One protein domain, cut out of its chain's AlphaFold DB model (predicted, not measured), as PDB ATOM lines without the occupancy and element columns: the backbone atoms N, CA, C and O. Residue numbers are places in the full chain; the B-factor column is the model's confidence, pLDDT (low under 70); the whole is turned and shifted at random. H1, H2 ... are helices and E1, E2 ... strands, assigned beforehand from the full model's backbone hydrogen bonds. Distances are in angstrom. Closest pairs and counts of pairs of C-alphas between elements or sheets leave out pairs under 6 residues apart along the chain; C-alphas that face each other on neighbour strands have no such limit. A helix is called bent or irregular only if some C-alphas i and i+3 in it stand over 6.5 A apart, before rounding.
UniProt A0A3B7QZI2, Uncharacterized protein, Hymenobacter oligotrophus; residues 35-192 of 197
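What this domain is: This is residues 35 to 192 of the 197 residues of an uncharacterized protein of Hymenobacter oligotrophus (UniProt A0A3B7QZI2). The strands make a small, flattened barrel, nearly closed: a wall of E3, E4, E5 and E7 crosses over a wall of long bent strands, E8, E9 and E10, with E6 beside E8. The hairpin E1 and E2 joins E10 to E4, E7 comes close to E8 across the ring, and the far end of the hairpin E8 and E9 reaches well beyond the barrel, with H1 over E9. The printed part has 158 residues, with strands E1 to E5, then H1, then E6 to E10; the class is mostly strand, and the strands form one branched, twisted, antiparallel sheet. The whole is compact, with a radius of gyration of the C-alphas of 16.3 A and spans of 54 by 40 by 25 A.

Where its parts are: E1, residues 35 to 39, begins with C-alpha 35 at (115.999, -19.517, 12.381). E2 is residues 42 to 46, E3 59 to 64, E4 67 to 76, 27.8 A long, and E5 85 to 93, 24.4 A. H1 is residues 103 to 108, E6 111 to 116 and E7 120 to 126. E8, residues 134 to 153, measures 43.6 A and bends by 89 degrees at residue 138. E9, residues 159 to 175, measures 45.8 A and bends by 70 degrees at residue 170. E10, residues 178 to 191, measures 33.9 A, bends by 72 degrees at residue 188 and ends with C-alpha 191 at (125.095, -29.234, 9.729).

How they stand to each other: E1 has E2 on one side, with N 37 and O 44 3.0 A apart, and E10 on the other, with N 36 and O 186 3.0 A apart. E4 has E2 and E3 on one side, N 45 to O 75 3.0 A and N 62 to O 69 2.9 A, and E5 on the other, N 70 to O 90 2.9 A. E3, E4 and E5 form a meander, each strand the antiparallel neighbour of the one before; E8, E9 and E10 form another. E7, an edge strand, is the neighbour of E5, with N 123 and O 89 2.8 A apart. The closest C-alphas of E7 and E8, those of Ala 122 and Gly 136, are 4.8 A apart. E8 has E6 on one side, N 113 to O 140 2.8 A, and E9 on the other, N 146 to O 164 3.0 A. E9 and E10 have N 169 and O 185 2.9 A apart. H1 is on the sheet at a height of 7.0 A, over E9 and slantwise to the strands, at 42 degrees to E9 on the local plane; its closest C-alphas to E8 are Leu 106 and Val 145, 5.4 A apart. In H1, 0 of 2 O i to N i+4 pairs and 3 of 3 O i to N i+3 pairs are within hydrogen-bond range.

The domain as a whole: The C-alphas farthest apart, those of Gly 157 and Ser 177, are 55.9 A apart. The printed part has no cut, and the link E2 to E3, of 12 residues, is long. The mean pLDDT of the printed part is 85.5; residues 48 to 56, 79 to 85 and 127 to 134 are under 70.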
ATOM      1  N   GLY A  35     116.187 -19.682  10.945       92.19
ATOM      2  CA  GLY A  35     115.999 -19.517  12.381       92.19
ATOM      3  C   GLY A  35     115.351 -18.180  12.701       92.19
ATOM      4  O   GLY A  35     115.603 -17.182  12.026       92.19
ATOM      5  N   GLY A  36     114.497 -18.159  13.716       94.06
ATOM      6  CA  GLY A  36     113.840 -16.932  14.149       94.06
ATOM      7  C   GLY A  36     113.138 -17.087  15.487       94.06
ATOM      8  O   GLY A  36     112.842 -18.202  15.915       94.06
ATOM      9  N   ALA A  37     112.897 -15.957  16.140       95.75
ATOM     10  CA  ALA A  37     112.206 -15.870  17.420       95.75
ATOM     11  C   ALA A  37     111.607 -14.471  17.607       95.75
ATOM     12  O   ALA A  37     111.935 -13.537  16.872       95.75
ATOM     13  N   LEU A  38     110.767 -14.320  18.626       94.12
ATOM     14  CA  LEU A  38     110.394 -13.017  19.159       94.12
ATOM     15  C   LEU A  38     111.185 -12.764  20.444       94.12
ATOM     16  O   LEU A  38     111.068 -13.528  21.403       94.12
ATOM     17  N   ILE A  39     111.973 -11.693  20.468       91.75
ATOM     18  CA  ILE A  39     112.739 -11.234  21.628       91.75
ATOM     19  C   ILE A  39     112.043  -9.990  22.177       91.75
ATOM     20  O   ILE A  39     112.007  -8.956  21.518       91.75
ATOM     21  N   ASN A  40     111.441 -10.091  23.364       90.69
ATOM     22  CA  ASN A  40     110.570  -9.058  23.944       90.69
ATOM     23  C   ASN A  40     109.497  -8.552  22.950       90.69
ATOM     24  O   ASN A  40     109.204  -7.361  22.887       90.69
ATOM     25  N   GLY A  41     108.942  -9.456  22.135       91.00
ATOM     26  CA  GLY A  41     107.944  -9.138  21.106       91.00
ATOM     27  C   GLY A  41     108.506  -8.580  19.792       91.00
ATOM     28  O   GLY A  41     107.761  -8.462  18.823       91.00
ATOM     29  N   GLN A  42     109.802  -8.279  19.713       91.69
ATOM     30  CA  GLN A  42     110.457  -7.850  18.479       91.69
ATOM     31  C   GLN A  42     111.014  -9.046  17.705       91.69
ATOM     32  O   GLN A  42     111.475 -10.026  18.285       91.69
ATOM     33  N   VAL A  43     110.984  -8.970  16.377       92.69
ATOM     34  CA  VAL A  43     111.399 -10.076  15.510       92.69
ATOM     35  C   VAL A  43     112.918 -10.174  15.479       92.69
ATOM     36  O   VAL A  43     113.589  -9.211  15.123       92.69
ATOM     37  N   TRP A  44     113.445 -11.358  15.764       92.44
ATOM     38  CA  TRP A  44     114.841 -11.722  15.555       92.44
ATOM     39  C   TRP A  44     114.929 -12.813  14.485       92.44
ATOM     40  O   TRP A  44     114.097 -13.730  14.457       92.44
ATOM     41  N   ARG A  45     115.927 -12.732  13.600       90.44
ATOM     42  CA  ARG A  45     116.170 -13.735  12.552       90.44
ATOM     43  C   ARG A  45     117.634 -14.131  12.512       90.44
ATOM     44  O   ARG A  45     118.501 -13.264  12.543       90.44
ATOM     45  N   ALA A  46     117.885 -15.429  12.381       88.38
ATOM     46  CA  ALA A  46     119.223 -15.948  12.147       88.38
ATOM     47  C   ALA A  46     119.756 -15.464  10.789       88.38
ATOM     48  O   ALA A  46     118.982 -15.291   9.841       88.38
ATOM     49  N   TYR A  47     121.071 -15.283  10.674       82.75
ATOM     50  CA  TYR A  47     121.687 -14.810   9.433       82.75
ATOM     51  C   TYR A  47     121.508 -15.794   8.274       82.75
ATOM     52  O   TYR A  47     122.161 -16.833   8.202       82.75
ATOM     53  N   MET A  48     120.671 -15.445   7.302       67.25
ATOM     54  CA  MET A  48     120.554 -16.208   6.064       67.25
ATOM     55  C   MET A  48     121.667 -15.759   5.109       67.25
ATOM     56  O   MET A  48     121.655 -14.629   4.638       67.25
ATOM     57  N   ASN A  49     122.597 -16.664   4.810       56.66
ATOM     58  CA  ASN A  49     123.774 -16.532   3.939       56.66
ATOM     59  C   ASN A  49     125.102 -16.033   4.527       56.66
ATOM     60  O   ASN A  49     125.245 -14.949   5.088       56.66
ATOM     61  N   GLN A  50     126.125 -16.830   4.209       51.72
ATOM     62  CA  GLN A  50     127.511 -16.411   4.116       51.72
ATOM     63  C   GLN A  50     127.659 -15.598   2.826       51.72
ATOM     64  O   GLN A  50     127.606 -16.149   1.727       51.72
ATOM     65  N   GLY A  51     127.880 -14.287   2.923       45.38
ATOM     66  CA  GLY A  51     128.593 -13.614   1.836       45.38
ATOM     67  C   GLY A  51     129.945 -14.310   1.611       45.38
ATOM     68  O   GLY A  51     130.453 -14.964   2.518       45.38
ATOM     69  N   LEU A  52     130.572 -14.143   0.442       48.44
ATOM     70  CA  LEU A  52     131.878 -14.757   0.124       48.44
ATOM     71  C   LEU A  52     132.975 -14.464   1.182       48.44
ATOM     72  O   LEU A  52     133.952 -15.196   1.290       48.44
ATOM     73  N   LEU A  53     132.792 -13.393   1.966       53.22
ATOM     74  CA  LEU A  53     133.655 -12.931   3.063       53.22
ATOM     75  C   LEU A  53     132.955 -12.952   4.443       53.22
ATOM     76  O   LEU A  53     133.516 -12.494   5.440       53.22
ATOM     77  N   GLY A  54     131.715 -13.441   4.512       53.75
ATOM     78  CA  GLY A  54     130.889 -13.440   5.715       53.75
ATOM     79  C   GLY A  54     131.366 -14.486   6.717       53.75
ATOM     80  O   GLY A  54     131.249 -15.684   6.478       53.75
ATOM     81  N   ARG A  55     131.894 -14.033   7.861       57.81
ATOM     82  CA  ARG A  55     132.378 -14.915   8.940       57.81
ATOM     83  C   ARG A  55     131.265 -15.473   9.834       57.81
ATOM     84  O   ARG A  55     131.517 -16.428  10.563       57.81
ATOM     85  N   ARG A  56     130.065 -14.887   9.796       65.81
ATOM     86  CA  ARG A  56     128.945 -15.251  10.679       65.81
ATOM     87  C   ARG A  56     128.200 -16.469  10.133       65.81
ATOM     88  O   ARG A  56     127.983 -16.576   8.924       65.81
ATOM     89  N   LYS A  57     127.852 -17.410  11.012       71.56
ATOM     90  CA  LYS A  57     127.129 -18.640  10.662       71.56
ATOM     91  C   LYS A  57     125.787 -18.615  11.392       71.56
ATOM     92  O   LYS A  57     125.805 -18.460  12.604       71.56
ATOM     93  N   PRO A  58     124.645 -18.826  10.713       79.56
ATOM     94  CA  PRO A  58     123.335 -18.739  11.367       79.56
ATOM     95  C   PRO A  58     123.190 -19.679  12.559       79.56
ATOM     96  O   PRO A  58     122.511 -19.359  13.532       79.56
ATOM     97  N   LEU A  59     123.815 -20.852  12.457       88.00
ATOM     98  CA  LEU A  59     123.845 -21.852  13.502       88.00
ATOM     99  C   LEU A  59     125.220 -22.515  13.530       88.00
ATOM    100  O   LEU A  59     125.732 -22.974  12.502       88.00
ATOM    101  N   VAL A  60     125.797 -22.598  14.722       89.06
ATOM    102  CA  VAL A  60     127.010 -23.364  15.000       89.06
ATOM    103  C   VAL A  60     126.703 -24.383  16.085       89.06
ATOM    104  O   VAL A  60     126.142 -24.047  17.125       89.06
ATOM    105  N   VAL A  61     127.056 -25.642  15.828       92.56
ATOM    106  CA  VAL A  61     126.994 -26.706  16.832       92.56
ATOM    107  C   VAL A  61     128.410 -27.069  17.220       92.56
ATOM    108  O   VAL A  61     129.205 -27.451  16.364       92.56
ATOM    109  N   GLU A  62     128.715 -26.979  18.503       91.81
ATOM    110  CA  GLU A  62     130.034 -27.239  19.069       91.81
ATOM    111  C   GLU A  62     129.930 -28.270  20.180       91.81
ATOM    112  O   GLU A  62     128.965 -28.302  20.940       91.81
ATOM    113  N   ALA A  63     130.941 -29.125  20.275       91.38
ATOM    114  CA  ALA A  63     131.038 -30.131  21.316       91.38
ATOM    115  C   ALA A  63     132.283 -29.872  22.153       91.38
ATOM    116  O   ALA A  63     133.393 -29.857  21.625       91.38
ATOM    117  N   GLN A  64     132.104 -29.721  23.460       88.88
ATOM    118  CA  GLN A  64     133.208 -29.600  24.400       88.88
ATOM    119  C   GLN A  64     132.961 -30.529  25.581       88.88
ATOM    120  O   GLN A  64     132.039 -30.319  26.369       88.88
ATOM    121  N   ALA A  65     133.795 -31.566  25.696       88.31
ATOM    122  CA  ALA A  65     133.623 -32.618  26.692       88.31
ATOM    123  C   ALA A  65     132.158 -33.107  26.732       88.31
ATOM    124  O   ALA A  65     131.607 -33.512  25.718       88.31
ATOM    125  N   ASP A  66     131.492 -33.039  27.876       91.25
ATOM    126  CA  ASP A  66     130.125 -33.525  28.076       91.25
ATOM    127  C   ASP A  66     129.020 -32.529  27.678       91.25
ATOM    128  O   ASP A  66     127.838 -32.786  27.938       91.25
ATOM    129  N   THR A  67     129.375 -31.406  27.051       93.06
ATOM    130  CA  THR A  67     128.449 -30.317  26.733       93.06
ATOM    131  C   THR A  67     128.379 -30.063  25.231       93.06
ATOM    132  O   THR A  67     129.394 -29.947  24.546       93.06
ATOM    133  N   LEU A  68     127.151 -29.973  24.721       95.19
ATOM    134  CA  LEU A  68     126.854 -29.526  23.368       95.19
ATOM    135  C   LEU A  68     126.403 -28.069  23.413       95.19
ATOM    136  O   LEU A  68     125.431 -27.748  24.098       95.19
ATOM    137  N   PHE A  69     127.074 -27.209  22.663       94.44
ATOM    138  CA  PHE A  69     126.666 -25.832  22.454       94.44
ATOM    139  C   PHE A  69     125.948 -25.704  21.113       94.44
ATOM    140  O   PHE A  69     126.432 -26.189  20.091       94.44
ATOM    141  N   ILE A  70     124.778 -25.072  21.123       94.75
ATOM    142  CA  ILE A  70     124.038 -24.695  19.916       94.75
ATOM    143  C   ILE A  70     123.949 -23.175  19.922       94.75
ATOM    144  O   ILE A  70     123.165 -22.598  20.677       94.75
ATOM    145  N   THR A  71     124.785 -22.549  19.109       91.56
ATOM    146  CA  THR A  71     124.905 -21.098  18.986       91.56
ATOM    147  C   THR A  71     124.135 -20.631  17.770       91.56
ATOM    148  O   THR A  71     124.238 -21.224  16.697       91.56
ATOM    149  N   PHE A  72     123.369 -19.567  17.954       89.88
ATOM    150  CA  PHE A  72     122.594 -18.909  16.924       89.88
ATOM    151  C   PHE A  72     123.082 -17.481  16.757       89.88
ATOM    152  O   PHE A  72     123.005 -16.718  17.718       89.88
ATOM    153  N   ASP A  73     123.488 -17.125  15.539       86.38
ATOM    154  CA  ASP A  73     123.821 -15.748  15.172       86.38
ATOM    155  C   ASP A  73     122.709 -15.174  14.289       86.38
ATOM    156  O   ASP A  73     122.225 -15.821  13.353       86.38
ATOM    157  N   GLY A  74     122.330 -13.933  14.546       86.44
ATOM    158  CA  GLY A  74     121.272 -13.244  13.836       86.44
ATOM    159  C   GLY A  74     121.148 -11.784  14.231       86.44
ATOM    160  O   GLY A  74     122.015 -11.208  14.879       86.44
ATOM    161  N   GLU A  75     120.043 -11.175  13.833       85.81
ATOM    162  CA  GLU A  75     119.790  -9.762  14.075       85.81
ATOM    163  C   GLU A  75     118.315  -9.485  14.343       85.81
ATOM    164  O   GLU A  75     117.406 -10.162  13.840       85.81
ATOM    165  N   MET A  76     118.088  -8.444  15.136       87.00
ATOM    166  CA  MET A  76     116.775  -7.854  15.331       87.00
ATOM    167  C   MET A  76     116.327  -7.174  14.027       87.00
ATOM    168  O   MET A  76     117.063  -6.412  13.404       87.00
ATOM    169  N   GLN A  77     115.105  -7.451  13.579       84.06
ATOM    170  CA  GLN A  77     114.533  -6.805  12.399       84.06
ATOM    171  C   GLN A  77     114.043  -5.405  12.768       84.06
ATOM    172  O   GLN A  77     113.338  -5.233  13.762       84.06
ATOM    173  N   ASN A  78     114.355  -4.415  11.931       73.00
ATOM    174  CA  ASN A  78     113.947  -3.012  12.095       73.00
ATOM    175  C   ASN A  78     114.447  -2.324  13.378       73.00
ATOM    176  O   ASN A  78     114.035  -1.198  13.659       73.00
ATOM    177  N   SER A  79     115.345  -2.940  14.148       61.09
ATOM    178  CA  SER A  79     116.169  -2.176  15.075       61.09
ATOM    179  C   SER A  79     117.137  -1.362  14.225       61.09
ATOM    180  O   SER A  79     117.812  -1.921  13.360       61.09
ATOM    181  N   GLY A  80     117.241  -0.050  14.440       56.72
ATOM    182  CA  GLY A  80     118.398   0.695  13.933       56.72
ATOM    183  C   GLY A  80     119.715   0.073  14.431       56.72
ATOM    184  O   GLY A  80     119.708  -0.924  15.149       56.72
ATOM    185  N   ALA A  81     120.856   0.684  14.111       52.97
ATOM    186  CA  ALA A  81     122.207   0.207  14.457       52.97
ATOM    187  C   ALA A  81     122.518   0.024  15.973       52.97
ATOM    188  O   ALA A  81     123.682  -0.058  16.352       52.97
ATOM    189  N   ALA A  82     121.513   0.001  16.851       48.88
ATOM    190  CA  ALA A  82     121.614   0.145  18.295       48.88
ATOM    191  C   ALA A  82     121.068  -1.035  19.126       48.88
ATOM    192  O   ALA A  82     121.124  -0.922  20.349       48.88
ATOM    193  N   ASP A  83     120.558  -2.138  18.543       59.16
ATOM    194  CA  ASP A  83     120.291  -3.358  19.338       59.16
ATOM    195  C   ASP A  83     121.414  -4.397  19.153       59.16
ATOM    196  O   ASP A  83     121.470  -5.095  18.142       59.16
ATOM    197  N   PRO A  84     122.337  -4.500  20.115       59.72
ATOM    198  CA  PRO A  84     123.504  -5.380  20.059       59.72
ATOM    199  C   PRO A  84     123.209  -6.855  20.391       59.72
ATOM    200  O   PRO A  84     124.138  -7.643  20.587       59.72
ATOM    201  N   ARG A  85     121.932  -7.248  20.496       64.38
ATOM    202  CA  ARG A  85     121.518  -8.648  20.665       64.38
ATOM    203  C   ARG A  85     121.686  -9.401  19.348       64.38
ATOM    204  O   ARG A  85     120.773  -9.463  18.526       64.38
ATOM    205  N   GLU A  86     122.859  -9.992  19.169       73.81
ATOM    206  CA  GLU A  86     123.220 -10.684  17.929       73.81
ATOM    207  C   GLU A  86     122.949 -12.190  17.982       73.81
ATOM    208  O   GLU A  86     123.060 -12.866  16.967       73.81
ATOM    209  N   GLY A  87     122.561 -12.752  19.128       86.44
ATOM    210  CA  GLY A  87     122.373 -14.194  19.182       86.44
ATOM    211  C   GLY A  87     122.040 -14.772  20.540       86.44
ATOM    212  O   GLY A  87     121.775 -14.067  21.517       86.44
ATOM    213  N   PHE A  88     122.056 -16.096  20.592       89.38
ATOM    214  CA  PHE A  88     121.962 -16.850  21.833       89.38
ATOM    215  C   PHE A  88     122.599 -18.229  21.693       89.38
ATOM    216  O   PHE A  88     122.680 -18.807  20.611       89.38
ATOM    217  N   VAL A  89     123.028 -18.771  22.828       92.25
ATOM    218  CA  VAL A  89     123.672 -20.081  22.933       92.25
ATOM    219  C   VAL A  89     122.859 -20.962  23.862       92.25
ATOM    220  O   VAL A  89     122.548 -20.552  24.980       92.25
ATOM    221  N   PHE A  90     122.578 -22.189  23.440       95.25
ATOM    222  CA  PHE A  90     122.101 -23.253  24.318       95.25
ATOM    223  C   PHE A  90     123.266 -24.143  24.719       95.25
ATOM    224  O   PHE A  90     123.977 -24.635  23.852       95.25
ATOM    225  N   ALA A  91     123.428 -24.393  26.013       95.06
ATOM    226  CA  ALA A  91     124.370 -25.370  26.540       95.06
ATOM    227  C   ALA A  91     123.603 -26.602  27.029       95.06
ATOM    228  O   ALA A  91     122.782 -26.518  27.949       95.06
ATOM    229  N   LEU A  92     123.855 -27.752  26.405       95.38
ATOM    230  CA  LEU A  92     123.194 -29.017  26.696       95.38
ATOM    231  C   LEU A  92     124.193 -30.035  27.240       95.38
ATOM    232  O   LEU A  92     124.939 -30.658  26.485       95.38
ATOM    233  N   ARG A  93     124.180 -30.233  28.558       93.44
ATOM    234  CA  ARG A  93     125.065 -31.182  29.227       93.44
ATOM    235  C   ARG A  93     124.456 -32.577  29.346       93.44
ATOM    236  O   ARG A  93     123.377 -32.749  29.922       93.44
ATOM    237  N   ARG A  94     125.143 -33.596  28.840       91.75
ATOM    238  CA  ARG A  94     124.742 -34.996  29.052       91.75
ATOM    239  C   ARG A  94     125.413 -35.589  30.287       91.75
ATOM    240  O   ARG A  94     126.386 -35.041  30.787       91.75
ATOM    241  N   ASP A  95     124.892 -36.713  30.763       85.88
ATOM    242  CA  ASP A  95     125.564 -37.480  31.812       85.88
ATOM    243  C   ASP A  95     126.800 -38.195  31.241       85.88
ATOM    244  O   ASP A  95     126.786 -38.687  30.107       85.88
ATOM    245  N   GLY A  96     127.871 -38.261  32.036       83.12
ATOM    246  CA  GLY A  96     129.146 -38.874  31.655       83.12
ATOM    247  C   GLY A  96     130.171 -37.880  31.101       83.12
ATOM    248  O   GLY A  96     129.967 -36.676  31.132       83.12
ATOM    249  N   ARG A  97     131.316 -38.391  30.629       79.19
ATOM    250  CA  ARG A  97     132.456 -37.583  30.133       79.19
ATOM    251  C   ARG A  97     132.735 -37.749  28.638       79.19
ATOM    252  O   ARG A  97     133.769 -37.312  28.144       79.19
ATOM    253  N   VAL A  98     131.851 -38.431  27.916       84.50
ATOM    254  CA  VAL A  98     132.054 -38.691  26.488       84.50
ATOM    255  C   VAL A  98     131.811 -37.393  25.721       84.50
ATOM    256  O   VAL A  98     130.845 -36.684  26.022       84.50
ATOM    257  N   SER A  99     132.608 -37.121  24.682       86.06
ATOM    258  CA  SER A  99     132.402 -35.975  23.785       86.06
ATOM    259  C   SER A  99     131.326 -36.209  22.732       86.06
ATOM    260  O   SER A  99     131.164 -37.333  22.243       86.06
ATOM    261  N   PHE A 100     130.531 -35.183  22.423       91.31
ATOM    262  CA  PHE A 100     129.542 -35.278  21.352       91.31
ATOM    263  C   PHE A 100     130.246 -35.467  20.004       91.31
ATOM    264  O   PHE A 100     131.217 -34.794  19.675       91.31
ATOM    265  N   THR A 101     129.723 -36.395  19.214       92.31
ATOM    266  CA  THR A 101     130.052 -36.585  17.798       92.31
ATOM    267  C   THR A 101     128.844 -36.197  16.947       92.31
ATOM    268  O   THR A 101     127.727 -36.111  17.466       92.31
ATOM    269  N   LEU A 102     129.026 -36.005  15.638       91.56
ATOM    270  CA  LEU A 102     127.896 -35.760  14.732       91.56
ATOM    271  C   LEU A 102     126.830 -36.863  14.828       91.56
ATOM    272  O   LEU A 102     125.651 -36.560  14.975       91.56
ATOM    273  N   ASP A 103     127.239 -38.135  14.829       94.44
ATOM    274  CA  ASP A 103     126.303 -39.256  14.975       94.44
ATOM    275  C   ASP A 103     125.581 -39.236  16.329       94.44
ATOM    276  O   ASP A 103     124.403 -39.581  16.410       94.44
ATOM    277  N   SER A 104     126.233 -38.765  17.398       93.25
ATOM    278  CA  SER A 104     125.581 -38.659  18.708       93.25
ATOM    279  C   SER A 104     124.423 -37.656  18.736       93.25
ATOM    280  O   SER A 104     123.562 -37.767  19.612       93.25
ATOM    281  N   LEU A 105     124.356 -36.723  17.775       94.75
ATOM    282  CA  LEU A 105     123.228 -35.800  17.640       94.75
ATOM    283  C   LEU A 105     121.927 -36.533  17.311       94.75
ATOM    284  O   LEU A 105     120.860 -36.054  17.682       94.75
ATOM    285  N   LEU A 106     121.988 -37.711  16.682       96.31
ATOM    286  CA  LEU A 106     120.800 -38.519  16.386       96.31
ATOM    287  C   LEU A 106     120.024 -38.890  17.661       96.31
ATOM    288  O   LEU A 106     118.802 -38.997  17.630       96.31
ATOM    289  N   ASN A 107     120.708 -38.971  18.806       95.12
ATOM    290  CA  ASN A 107     120.095 -39.239  20.113       95.12
ATOM    291  C   ASN A 107     119.323 -38.039  20.695       95.12
ATOM    292  O   ASN A 107     118.731 -38.140  21.773       95.12
ATOM    293  N   LEU A 108     119.365 -36.884  20.025       95.94
ATOM    294  CA  LEU A 108     118.588 -35.696  20.377       95.94
ATOM    295  C   LEU A 108     117.245 -35.652  19.641       95.94
ATOM    296  O   LEU A 108     116.444 -34.766  19.916       95.94
ATOM    297  N   ASN A 109     116.994 -36.572  18.705       97.69
ATOM    298  CA  ASN A 109     115.763 -36.599  17.929       97.69
ATOM    299  C   ASN A 109     114.527 -36.682  18.841       97.69
ATOM    300  O   ASN A 109     114.452 -37.551  19.711       97.69
ATOM    301  N   ASN A 110     113.567 -35.778  18.631       98.00
ATOM    302  CA  ASN A 110     112.367 -35.608  19.455       98.00
ATOM    303  C   ASN A 110     112.653 -35.470  20.968       98.00
ATOM    304  O   ASN A 110     111.871 -35.917  21.812       98.00
ATOM    305  N   ARG A 111     113.800 -34.884  21.335       97.75
ATOM    306  CA  ARG A 111     114.198 -34.696  22.729       97.75
ATOM    307  C   ARG A 111     113.889 -33.283  23.197       97.75
ATOM    308  O   ARG A 111     114.311 -32.287  22.606       97.75
ATOM    309  N   ARG A 112     113.195 -33.211  24.327       98.19
ATOM    310  CA  ARG A 112     112.917 -31.972  25.048       98.19
ATOM    311  C   ARG A 112     113.906 -31.792  26.194       98.19
ATOM    312  O   ARG A 112     114.151 -32.713  26.967       98.19
ATOM    313  N   PHE A 113     114.429 -30.583  26.316       97.62
ATOM    314  CA  PHE A 113     115.321 -30.137  27.374       97.62
ATOM    315  C   PHE A 113     114.624 -29.057  28.188       97.62
ATOM    316  O   PHE A 113     114.153 -28.057  27.642       97.62
ATOM    317  N   VAL A 114     114.575 -29.260  29.502       97.94
ATOM    318  CA  VAL A 114     114.218 -28.205  30.449       97.94
ATOM    319  C   VAL A 114     115.482 -27.408  30.725       97.94
ATOM    320  O   VAL A 114     116.475 -27.976  31.169       97.94
ATOM    321  N   LEU A 115     115.444 -26.109  30.440       97.50
ATOM    322  CA  LEU A 115     116.534 -25.190  30.733       97.50
ATOM    323  C   LEU A 115     116.335 -24.686  32.166       97.50
ATOM    324  O   LEU A 115     115.407 -23.921  32.439       97.50
ATOM    325  N   ASP A 116     117.167 -25.157  33.087       95.12
ATOM    326  CA  ASP A 116     117.091 -24.884  34.527       95.12
ATOM    327  C   ASP A 116     118.024 -23.744  34.972       95.12
ATOM    328  O   ASP A 116     117.960 -23.273  36.113       95.12
ATOM    329  N   GLY A 117     118.871 -23.262  34.060       92.81
ATOM    330  CA  GLY A 117     119.883 -22.251  34.349       92.81
ATOM    331  C   GLY A 117     121.125 -22.824  35.041       92.81
ATOM    332  O   GLY A 117     121.897 -22.073  35.630       92.81
ATOM    333  N   ARG A 118     121.311 -24.150  35.037       91.00
ATOM    334  CA  ARG A 118     122.471 -24.822  35.642       91.00
ATOM    335  C   ARG A 118     123.017 -25.913  34.735       91.00
ATOM    336  O   ARG A 118     124.104 -25.770  34.187       91.00
ATOM    337  N   ARG A 119     122.270 -27.010  34.590       92.38
ATOM    338  CA  ARG A 119     122.669 -28.172  33.787       92.38
ATOM    339  C   ARG A 119     122.406 -27.930  32.309       92.38
ATOM    340  O   ARG A 119     123.234 -28.267  31.465       92.38
ATOM    341  N   HIS A 120     121.244 -27.362  32.019       95.94
ATOM    342  CA  HIS A 120     120.854 -26.943  30.688       95.94
ATOM    343  C   HIS A 120     120.450 -25.484  30.763       95.94
ATOM    344  O   HIS A 120     119.644 -25.093  31.608       95.94
ATOM    345  N   PHE A 121     120.999 -24.659  29.887       95.12
ATOM    346  CA  PHE A 121     120.691 -23.240  29.920       95.12
ATOM    347  C   PHE A 121     120.767 -22.620  28.540       95.12
ATOM    348  O   PHE A 121     121.413 -23.150  27.637       95.12
ATOM    349  N   ALA A 122     120.095 -21.484  28.403       94.00
ATOM    350  CA  ALA A 122     120.279 -20.573  27.287       94.00
ATOM    351  C   ALA A 122     120.969 -19.301  27.784       94.00
ATOM    352  O   ALA A 122     120.743 -18.881  28.913       94.00
ATOM    353  N   ARG A 123     121.784 -18.658  26.959       89.62
ATOM    354  CA  ARG A 123     122.326 -17.321  27.230       89.62
ATOM    355  C   ARG A 123     122.161 -16.453  25.996       89.62
ATOM    356  O   ARG A 123     122.245 -16.974  24.889       89.62
ATOM    357  N   MET A 124     121.948 -15.156  26.186       86.62
ATOM    358  CA  MET A 124     122.028 -14.185  25.093       86.62
ATOM    359  C   MET A 124     123.499 -13.914  24.768       86.62
ATOM    360  O   MET A 124     124.307 -13.817  25.692       86.62
ATOM    361  N   ASP A 125     123.830 -13.790  23.484       79.88
ATOM    362  CA  ASP A 125     125.131 -13.306  23.022       79.88
ATOM    363  C   ASP A 125     124.991 -11.847  22.565       79.88
ATOM    364  O   ASP A 125     124.065 -11.492  21.827       79.88
ATOM    365  N   TRP A 126     125.867 -10.985  23.072       70.94
ATOM    366  CA  TRP A 126     125.813  -9.538  22.886       70.94
ATOM    367  C   TRP A 126     127.211  -9.060  22.514       70.94
ATOM    368  O   TRP A 126     128.055  -8.925  23.397       70.94
ATOM    369  N   LEU A 127     127.459  -8.806  21.223       56.31
ATOM    370  CA  LEU A 127     128.708  -8.244  20.674       56.31
ATOM    371  C   LEU A 127     130.001  -8.719  21.385       56.31
ATOM    372  O   LEU A 127     130.862  -7.909  21.726       56.31
ATOM    373  N   GLY A 128     130.134 -10.023  21.653       53.25
ATOM    374  CA  GLY A 128     131.337 -10.603  22.264       53.25
ATOM    375  C   GLY A 128     131.528 -10.345  23.767       53.25
ATOM    376  O   GLY A 128     132.556 -10.737  24.320       53.25
ATOM    377  N   ASN A 129     130.560  -9.735  24.459       56.12
ATOM    378  CA  ASN A 129     130.544  -9.633  25.920       56.12
ATOM    379  C   ASN A 129     129.826 -10.848  26.529       56.12
ATOM    380  O   ASN A 129     128.655 -10.808  26.907       56.12
ATOM    381  N   TYR A 130     130.565 -11.953  26.643       56.94
ATOM    382  CA  TYR A 130     130.072 -13.255  27.119       56.94
ATOM    383  C   TYR A 130     129.668 -13.309  28.606       56.94
ATOM    384  O   TYR A 130     129.251 -14.364  29.087       56.94
ATOM    385  N   THR A 131     129.829 -12.219  29.357       55.59
ATOM    386  CA  THR A 131     129.838 -12.225  30.828       55.59
ATOM    387  C   THR A 131     128.530 -11.783  31.487       55.59
ATOM    388  O   THR A 131     128.376 -11.989  32.689       55.59
ATOM    389  N   ASP A 132     127.578 -11.213  30.743       55.75
ATOM    390  CA  ASP A 132     126.562 -10.346  31.364       55.75
ATOM    391  C   ASP A 132     125.129 -10.901  31.430       55.75
ATOM    392  O   ASP A 132     124.308 -10.359  32.173       55.75
ATOM    393  N   TYR A 133     124.813 -11.991  30.724       61.84
ATOM    394  CA  TYR A 133     123.509 -12.655  30.836       61.84
ATOM    395  C   TYR A 133     123.659 -14.017  31.508       61.84
ATOM    396  O   TYR A 133     124.282 -14.936  30.975       61.84
ATOM    397  N   GLY A 134     123.073 -14.129  32.701       65.62
ATOM    398  CA  GLY A 134     123.025 -15.362  33.470       65.62
ATOM    399  C   GLY A 134     122.294 -16.474  32.721       65.62
ATOM    400  O   GLY A 134     121.538 -16.239  31.777       65.62
ATOM    401  N   ALA A 135     122.519 -17.704  33.170       83.50
ATOM    402  CA  ALA A 135     121.952 -18.914  32.595       83.50
ATOM    403  C   ALA A 135     120.408 -18.875  32.604       83.50
ATOM    404  O   ALA A 135     119.751 -19.037  33.635       83.50
ATOM    405  N   GLY A 136     119.838 -18.619  31.430       89.56
ATOM    406  CA  GLY A 136     118.413 -18.489  31.177       89.56
ATOM    407  C   GLY A 136     117.656 -19.806  31.304       89.56
ATOM    408  O   GLY A 136     118.211 -20.896  31.124       89.56
ATOM    409  N   ARG A 137     116.363 -19.683  31.617       95.62
ATOM    410  CA  ARG A 137     115.456 -20.795  31.930       95.62
ATOM    411  C   ARG A 137     114.320 -20.903  30.929       95.62
ATOM    412  O   ARG A 137     113.876 -19.893  30.396       95.62
ATOM    413  N   GLY A 138     113.815 -22.109  30.706       97.56
ATOM    414  CA  GLY A 138     112.800 -22.366  29.689       97.56
ATOM    415  C   GLY A 138     112.898 -23.760  29.092       97.56
ATOM    416  O   GLY A 138     113.034 -24.753  29.803       97.56
ATOM    417  N   GLU A 139     112.794 -23.842  27.774       98.31
ATOM    418  CA  GLU A 139     112.665 -25.094  27.050       98.31
ATOM    419  C   GLU A 139     113.332 -25.015  25.677       98.31
ATOM    420  O   GLU A 139     113.127 -24.064  24.921       98.31
ATOM    421  N   LEU A 140     114.062 -26.072  25.337       98.25
ATOM    422  CA  LEU A 140     114.489 -26.371  23.977       98.25
ATOM    423  C   LEU A 140     113.932 -27.742  23.601       98.25
ATOM    424  O   LEU A 140     114.156 -28.722  24.305       98.25
ATOM    425  N   HIS A 141     113.237 -27.829  22.480       98.38
ATOM    426  CA  HIS A 141     112.778 -29.087  21.918       98.38
ATOM    427  C   HIS A 141     113.477 -29.309  20.584       98.38
ATOM    428  O   HIS A 141     113.155 -28.657  19.591       98.38
ATOM    429  N   VAL A 142     114.420 -30.249  20.564       98.00
ATOM    430  CA  VAL A 142     115.004 -30.769  19.329       98.00
ATOM    431  C   VAL A 142     113.995 -31.735  18.723       98.00
ATOM    432  O   VAL A 142     113.813 -32.846  19.210       98.00
ATOM    433  N   ARG A 143     113.276 -31.280  17.701       98.00
ATOM    434  CA  ARG A 143     112.164 -32.019  17.094       98.00
ATOM    435  C   ARG A 143     112.673 -33.112  16.177       98.00
ATOM    436  O   ARG A 143     112.250 -34.257  16.300       98.00
ATOM    437  N   ARG A 144     113.627 -32.765  15.311       97.69
ATOM    438  CA  ARG A 144     114.189 -33.688  14.334       97.69
ATOM    439  C   ARG A 144     115.702 -33.595  14.296       97.69
ATOM    440  O   ARG A 144     116.268 -32.508  14.179       97.69
ATOM    441  N   VAL A 145     116.337 -34.763  14.326       97.25
ATOM    442  CA  VAL A 145     117.710 -34.945  13.866       97.25
ATOM    443  C   VAL A 145     117.730 -36.030  12.806       97.25
ATOM    444  O   VAL A 145     117.383 -37.176  13.078       97.25
ATOM    445  N   GLN A 146     118.126 -35.676  11.587       97.12
ATOM    446  CA  GLN A 146     118.167 -36.614  10.468       97.12
ATOM    447  C   GLN A 146     119.535 -36.604   9.805       97.12
ATOM    448  O   GLN A 146     119.963 -35.571   9.307       97.12
ATOM    449  N   LYS A 147     120.169 -37.772   9.710       96.31
ATOM    450  CA  LYS A 147     121.356 -37.985   8.878       96.31
ATOM    451  C   LYS A 147     120.947 -38.171   7.415       96.31
ATOM    452  O   LYS A 147     120.026 -38.930   7.114       96.31
ATOM    453  N   LYS A 148     121.649 -37.503   6.508       94.00
ATOM    454  CA  LYS A 148     121.491 -37.603   5.060       94.00
ATOM    455  C   LYS A 148     122.854 -37.860   4.432       94.00
ATOM    456  O   LYS A 148     123.772 -37.053   4.562       94.00
ATOM    457  N   VAL A 149     122.972 -38.986   3.741       91.25
ATOM    458  CA  VAL A 149     124.140 -39.300   2.917       91.25
ATOM    459  C   VAL A 149     123.875 -38.738   1.524       91.25
ATOM    460  O   VAL A 149     122.837 -39.015   0.924       91.25
ATOM    461  N   LEU A 150     124.773 -37.887   1.044       87.19
ATOM    462  CA  LEU A 150     124.704 -37.283  -0.278       87.19
ATOM    463  C   LEU A 150     125.486 -38.155  -1.260       87.19
ATOM    464  O   LEU A 150     126.552 -38.666  -0.928       87.19
ATOM    465  N   SER A 151     124.974 -38.292  -2.481       83.31
ATOM    466  CA  SER A 151     125.598 -39.113  -3.530       83.31
ATOM    467  C   SER A 151     126.964 -38.586  -3.982       83.31
ATOM    468  O   SER A 151     127.749 -39.317  -4.576       83.31
ATOM    469  N   ASN A 152     127.246 -37.312  -3.714       84.19
ATOM    470  CA  ASN A 152     128.499 -36.658  -4.060       84.19
ATOM    471  C   ASN A 152     129.600 -37.136  -3.106       84.19
ATOM    472  O   ASN A 152     129.369 -37.238  -1.899       84.19
ATOM    473  N   THR A 153     130.807 -37.349  -3.621       81.94
ATOM    474  CA  THR A 153     131.964 -37.759  -2.823       81.94
ATOM    475  C   THR A 153     132.922 -36.599  -2.568       81.94
ATOM    476  O   THR A 153     133.023 -35.653  -3.353       81.94
ATOM    477  N   ASN A 154     133.622 -36.645  -1.438       80.19
ATOM    478  CA  ASN A 154     134.755 -35.771  -1.168       80.19
ATOM    479  C   ASN A 154     135.981 -36.191  -2.004       80.19
ATOM    480  O   ASN A 154     135.964 -37.218  -2.680       80.19
ATOM    481  N   GLY A 155     137.071 -35.420  -1.935       75.81
ATOM    482  CA  GLY A 155     138.311 -35.718  -2.672       75.81
ATOM    483  C   GLY A 155     138.954 -37.080  -2.353       75.81
ATOM    484  O   GLY A 155     139.848 -37.504  -3.073       75.81
ATOM    485  N   GLY A 156     138.491 -37.775  -1.306       80.62
ATOM    486  CA  GLY A 156     138.899 -39.134  -0.940       80.62
ATOM    487  C   GLY A 156     137.895 -40.226  -1.333       80.62
ATOM    488  O   GLY A 156     137.996 -41.342  -0.831       80.62
ATOM    489  N   GLY A 157     136.895 -39.921  -2.168       81.19
ATOM    490  CA  GLY A 157     135.906 -40.893  -2.646       81.19
ATOM    491  C   GLY A 157     134.824 -41.278  -1.630       81.19
ATOM    492  O   GLY A 157     134.003 -42.141  -1.925       81.19
ATOM    493  N   GLN A 158     134.780 -40.640  -0.455       81.56
ATOM    494  CA  GLN A 158     133.764 -40.904   0.570       81.56
ATOM    495  C   GLN A 158     132.549 -39.990   0.380       81.56
ATOM    496  O   GLN A 158     132.737 -38.800   0.110       81.56
ATOM    497  N   PRO A 159     131.309 -40.486   0.534       84.69
ATOM    498  CA  PRO A 159     130.118 -39.666   0.361       84.69
ATOM    499  C   PRO A 159     130.034 -38.565   1.425       84.69
ATOM    500  O   PRO A 159     130.360 -38.777   2.598       84.69
ATOM    501  N   TYR A 160     129.561 -37.382   1.036       85.50
ATOM    502  CA  TYR A 160     129.284 -36.325   2.004       85.50
ATOM    503  C   TYR A 160     128.123 -36.730   2.911       85.50
ATOM    504  O   TYR A 160     127.101 -37.243   2.461       85.50
ATOM    505  N   THR A 161     128.267 -36.454   4.202       89.88
ATOM    506  CA  THR A 161     127.191 -36.622   5.175       89.88
ATOM    507  C   THR A 161     126.773 -35.260   5.699       89.88
ATOM    508  O   THR A 161     127.605 -34.450   6.098       89.88
ATOM    509  N   GLU A 162     125.470 -35.036   5.725       91.94
ATOM    510  CA  GLU A 162     124.836 -33.864   6.308       91.94
ATOM    511  C   GLU A 162     123.814 -34.316   7.348       91.94
ATOM    512  O   GLU A 162     123.216 -35.384   7.231       91.94
ATOM    513  N   TYR A 163     123.608 -33.505   8.371       94.88
ATOM    514  CA  TYR A 163     122.567 -33.693   9.362       94.88
ATOM    515  C   TYR A 163     121.612 -32.515   9.287       94.88
ATOM    516  O   TYR A 163     122.033 -31.370   9.162       94.88
ATOM    517  N   ILE A 164     120.323 -32.794   9.383       95.50
ATOM    518  CA  ILE A 164     119.303 -31.783   9.633       95.50
ATOM    519  C   ILE A 164     119.092 -31.748  11.138       95.50
ATOM    520  O   ILE A 164     118.835 -32.793  11.730       95.50
ATOM    521  N   LEU A 165     119.203 -30.566  11.733       96.88
ATOM    522  CA  LEU A 165     118.911 -30.293  13.132       96.88
ATOM    523  C   LEU A 165     117.821 -29.220  13.174       96.88
ATOM    524  O   LEU A 165     118.054 -28.072  12.783       96.88
ATOM    525  N   SER A 166     116.628 -29.597  13.629       97.19
ATOM    526  CA  SER A 166     115.487 -28.690  13.710       97.19
ATOM    527  C   SER A 166     114.761 -28.792  15.045       97.19
ATOM    528  O   SER A 166     114.758 -29.830  15.718       97.19
ATOM    529  N   GLY A 167     114.138 -27.694  15.448       97.56
ATOM    530  CA  GLY A 167     113.421 -27.644  16.702       97.56
ATOM    531  C   GLY A 167     112.805 -26.297  17.018       97.56
ATOM    532  O   GLY A 167     112.800 -25.366  16.212       97.56
ATOM    533  N   THR A 168     112.282 -26.219  18.236       97.81
ATOM    534  CA  THR A 168     111.616 -25.040  18.786       97.81
ATOM    535  C   THR A 168     112.165 -24.712  20.161       97.81
ATOM    536  O   THR A 168     112.555 -25.618  20.897       97.81
ATOM    537  N   PHE A 169     112.149 -23.444  20.551       98.00
ATOM    538  CA  PHE A 169     112.624 -23.019  21.863       98.00
ATOM    539  C   PHE A 169     111.852 -21.818  22.398       98.00
ATOM    540  O   PHE A 169     111.246 -21.038  21.663       98.00
ATOM    541  N   ARG A 170     111.906 -21.672  23.717       97.88
ATOM    542  CA  ARG A 170     111.482 -20.480  24.447       97.88
ATOM    543  C   ARG A 170     112.268 -20.403  25.740       97.88
ATOM    544  O   ARG A 170     112.473 -21.427  26.390       97.88
ATOM    545  N   PHE A 171     112.701 -19.220  26.135       96.81
ATOM    546  CA  PHE A 171     113.399 -19.043  27.400       96.81
ATOM    547  C   PHE A 171     113.342 -17.597  27.874       96.81
ATOM    548  O   PHE A 171     113.008 -16.685  27.124       96.81
ATOM    549  N   THR A 172     113.700 -17.398  29.132       94.81
ATOM    550  CA  THR A 172     113.951 -16.088  29.716       94.81
ATOM    551  C   THR A 172     115.406 -16.037  30.151       94.81
ATOM    552  O   THR A 172     115.846 -16.875  30.942       94.81
ATOM    553  N   ALA A 173     116.161 -15.083  29.611       90.00
ATOM    554  CA  ALA A 173     117.508 -14.759  30.068       90.00
ATOM    555  C   ALA A 173     117.447 -13.622  31.089       90.00
ATOM    556  O   ALA A 173     116.608 -12.730  30.977       90.00
ATOM    557  N   TYR A 174     118.346 -13.645  32.071       85.94
ATOM    558  CA  TYR A 174     118.348 -12.695  33.184       85.94
ATOM    559  C   TYR A 174     119.668 -11.922  33.226       85.94
ATOM    560  O   TYR A 174     120.736 -12.521  33.091       85.94
ATOM    561  N   ARG A 175     119.605 -10.607  33.454       77.69
ATOM    562  CA  ARG A 175     120.771  -9.740  33.686       77.69
ATOM    563  C   ARG A 175     120.492  -8.808  34.848       77.69
ATOM    564  O   ARG A 175     119.720  -7.870  34.703       77.69
ATOM    565  N   ARG A 176     121.175  -9.019  35.976       78.06
ATOM    566  CA  ARG A 176     121.001  -8.225  37.207       78.06
ATOM    567  C   ARG A 176     119.511  -8.111  37.583       78.06
ATOM    568  O   ARG A 176     118.967  -9.082  38.096       78.06
ATOM    569  N   SER A 177     118.872  -6.973  37.312       78.31
ATOM    570  CA  SER A 177     117.452  -6.690  37.568       78.31
ATOM    571  C   SER A 177     116.527  -6.889  36.363       78.31
ATOM    572  O   SER A 177     115.312  -6.850  36.529       78.31
ATOM    573  N   ASP A 178     117.077  -7.100  35.168       82.62
ATOM    574  CA  ASP A 178     116.326  -7.165  33.919       82.62
ATOM    575  C   ASP A 178     116.174  -8.602  33.420       82.62
ATOM    576  O   ASP A 178     116.988  -9.493  33.694       82.62
ATOM    577  N   SER A 179     115.142  -8.813  32.608       88.62
ATOM    578  CA  SER A 179     114.933 -10.070  31.901       88.62
ATOM    579  C   SER A 179     114.637  -9.838  30.427       88.62
ATOM    580  O   SER A 179     113.971  -8.870  30.057       88.62
ATOM    581  N   VAL A 180     115.115 -10.753  29.592       89.12
ATOM    582  CA  VAL A 180     114.811 -10.815  28.165       89.12
ATOM    583  C   VAL A 180     114.026 -12.087  27.916       89.12
ATOM    584  O   VAL A 180     114.491 -13.184  28.226       89.12
ATOM    585  N   GLN A 181     112.828 -11.938  27.368       93.44
ATOM    586  CA  GLN A 181     111.955 -13.040  27.020       93.44
ATOM    587  C   GLN A 181     112.130 -13.393  25.544       93.44
ATOM    588  O   GLN A 181     111.977 -12.544  24.668       93.44
ATOM    589  N   VAL A 182     112.405 -14.665  25.278       94.44
ATOM    590  CA  VAL A 182     112.512 -15.231  23.936       94.44
ATOM    591  C   VAL A 182     111.402 -16.258  23.755       94.44
ATOM    592  O   VAL A 182     111.341 -17.256  24.477       94.44
ATOM    593  N   VAL A 183     110.505 -16.015  22.802       96.69
ATOM    594  CA  VAL A 183     109.336 -16.865  22.522       96.69
ATOM    595  C   VAL A 183     109.219 -17.189  21.040       96.69
ATOM    596  O   VAL A 183     109.856 -16.562  20.198       96.69
ATOM    597  N   GLU A 184     108.417 -18.214  20.737       96.75
ATOM    598  CA  GLU A 184     108.168 -18.708  19.373       96.75
ATOM    599  C   GLU A 184     109.434 -19.051  18.574       96.75
ATOM    600  O   GLU A 184     109.433 -19.059  17.338       96.75
ATOM    601  N   GLY A 185     110.510 -19.365  19.297       96.44
ATOM    602  CA  GLY A 185     111.794 -19.714  18.732       96.44
ATOM    603  C   GLY A 185     111.701 -20.976  17.896       96.44
ATOM    604  O   GLY A 185     111.122 -21.977  18.326       96.44
ATOM    605  N   ARG A 186     112.284 -20.935  16.702       96.19
ATOM    606  CA  ARG A 186     112.353 -22.061  15.771       96.19
ATOM    607  C   ARG A 186     113.668 -22.055  15.015       96.19
ATOM    608  O   ARG A 186     114.241 -20.995  14.760       96.19
ATOM    609  N   PHE A 187     114.126 -23.242  14.646       95.12
ATOM    610  CA  PHE A 187     115.301 -23.419  13.808       95.12
ATOM    611  C   PHE A 187     115.182 -24.668  12.947       95.12
ATOM    612  O   PHE A 187     114.603 -25.668  13.362       95.12
ATOM    613  N   ASP A 188     115.760 -24.611  11.756       94.44
ATOM    614  CA  ASP A 188     115.747 -25.692  10.780       94.44
ATOM    615  C   ASP A 188     117.026 -25.612   9.942       94.44
ATOM    616  O   ASP A 188     117.072 -24.897   8.944       94.44
ATOM    617  N   HIS A 189     118.097 -26.277  10.383       92.75
ATOM    618  CA  HIS A 189     119.438 -26.088   9.824       92.75
ATOM    619  C   HIS A 189     120.085 -27.385   9.374       92.75
ATOM    620  O   HIS A 189     119.899 -28.445   9.972       92.75
ATOM    621  N   ARG A 190     120.912 -27.264   8.338       92.12
ATOM    622  CA  ARG A 190     121.856 -28.293   7.923       92.12
ATOM    623  C   ARG A 190     123.190 -28.101   8.634       92.12
ATOM    624  O   ARG A 190     123.703 -26.987   8.716       92.12
ATOM    625  N   ILE A 191     123.773 -29.194   9.103       91.56
ATOM    626  CA  ILE A 191     125.095 -29.234   9.729       91.56
ATOM    627  C   ILE A 191     125.889 -30.404   9.146       91.56
ATOM    628  O   ILE A 191     125.382 -31.509   8.997       91.56
ATOM    629  N   ASN A 192     127.152 -30.175   8.807       88.50
ATOM    630  CA  ASN A 192     128.038 -31.196   8.233       88.50
ATOM    631  C   ASN A 192     129.332 -31.390   9.038       88.50
ATOM    632  O   ASN A 192     130.152 -32.241   8.712       88.50
TER     633      ASN A 192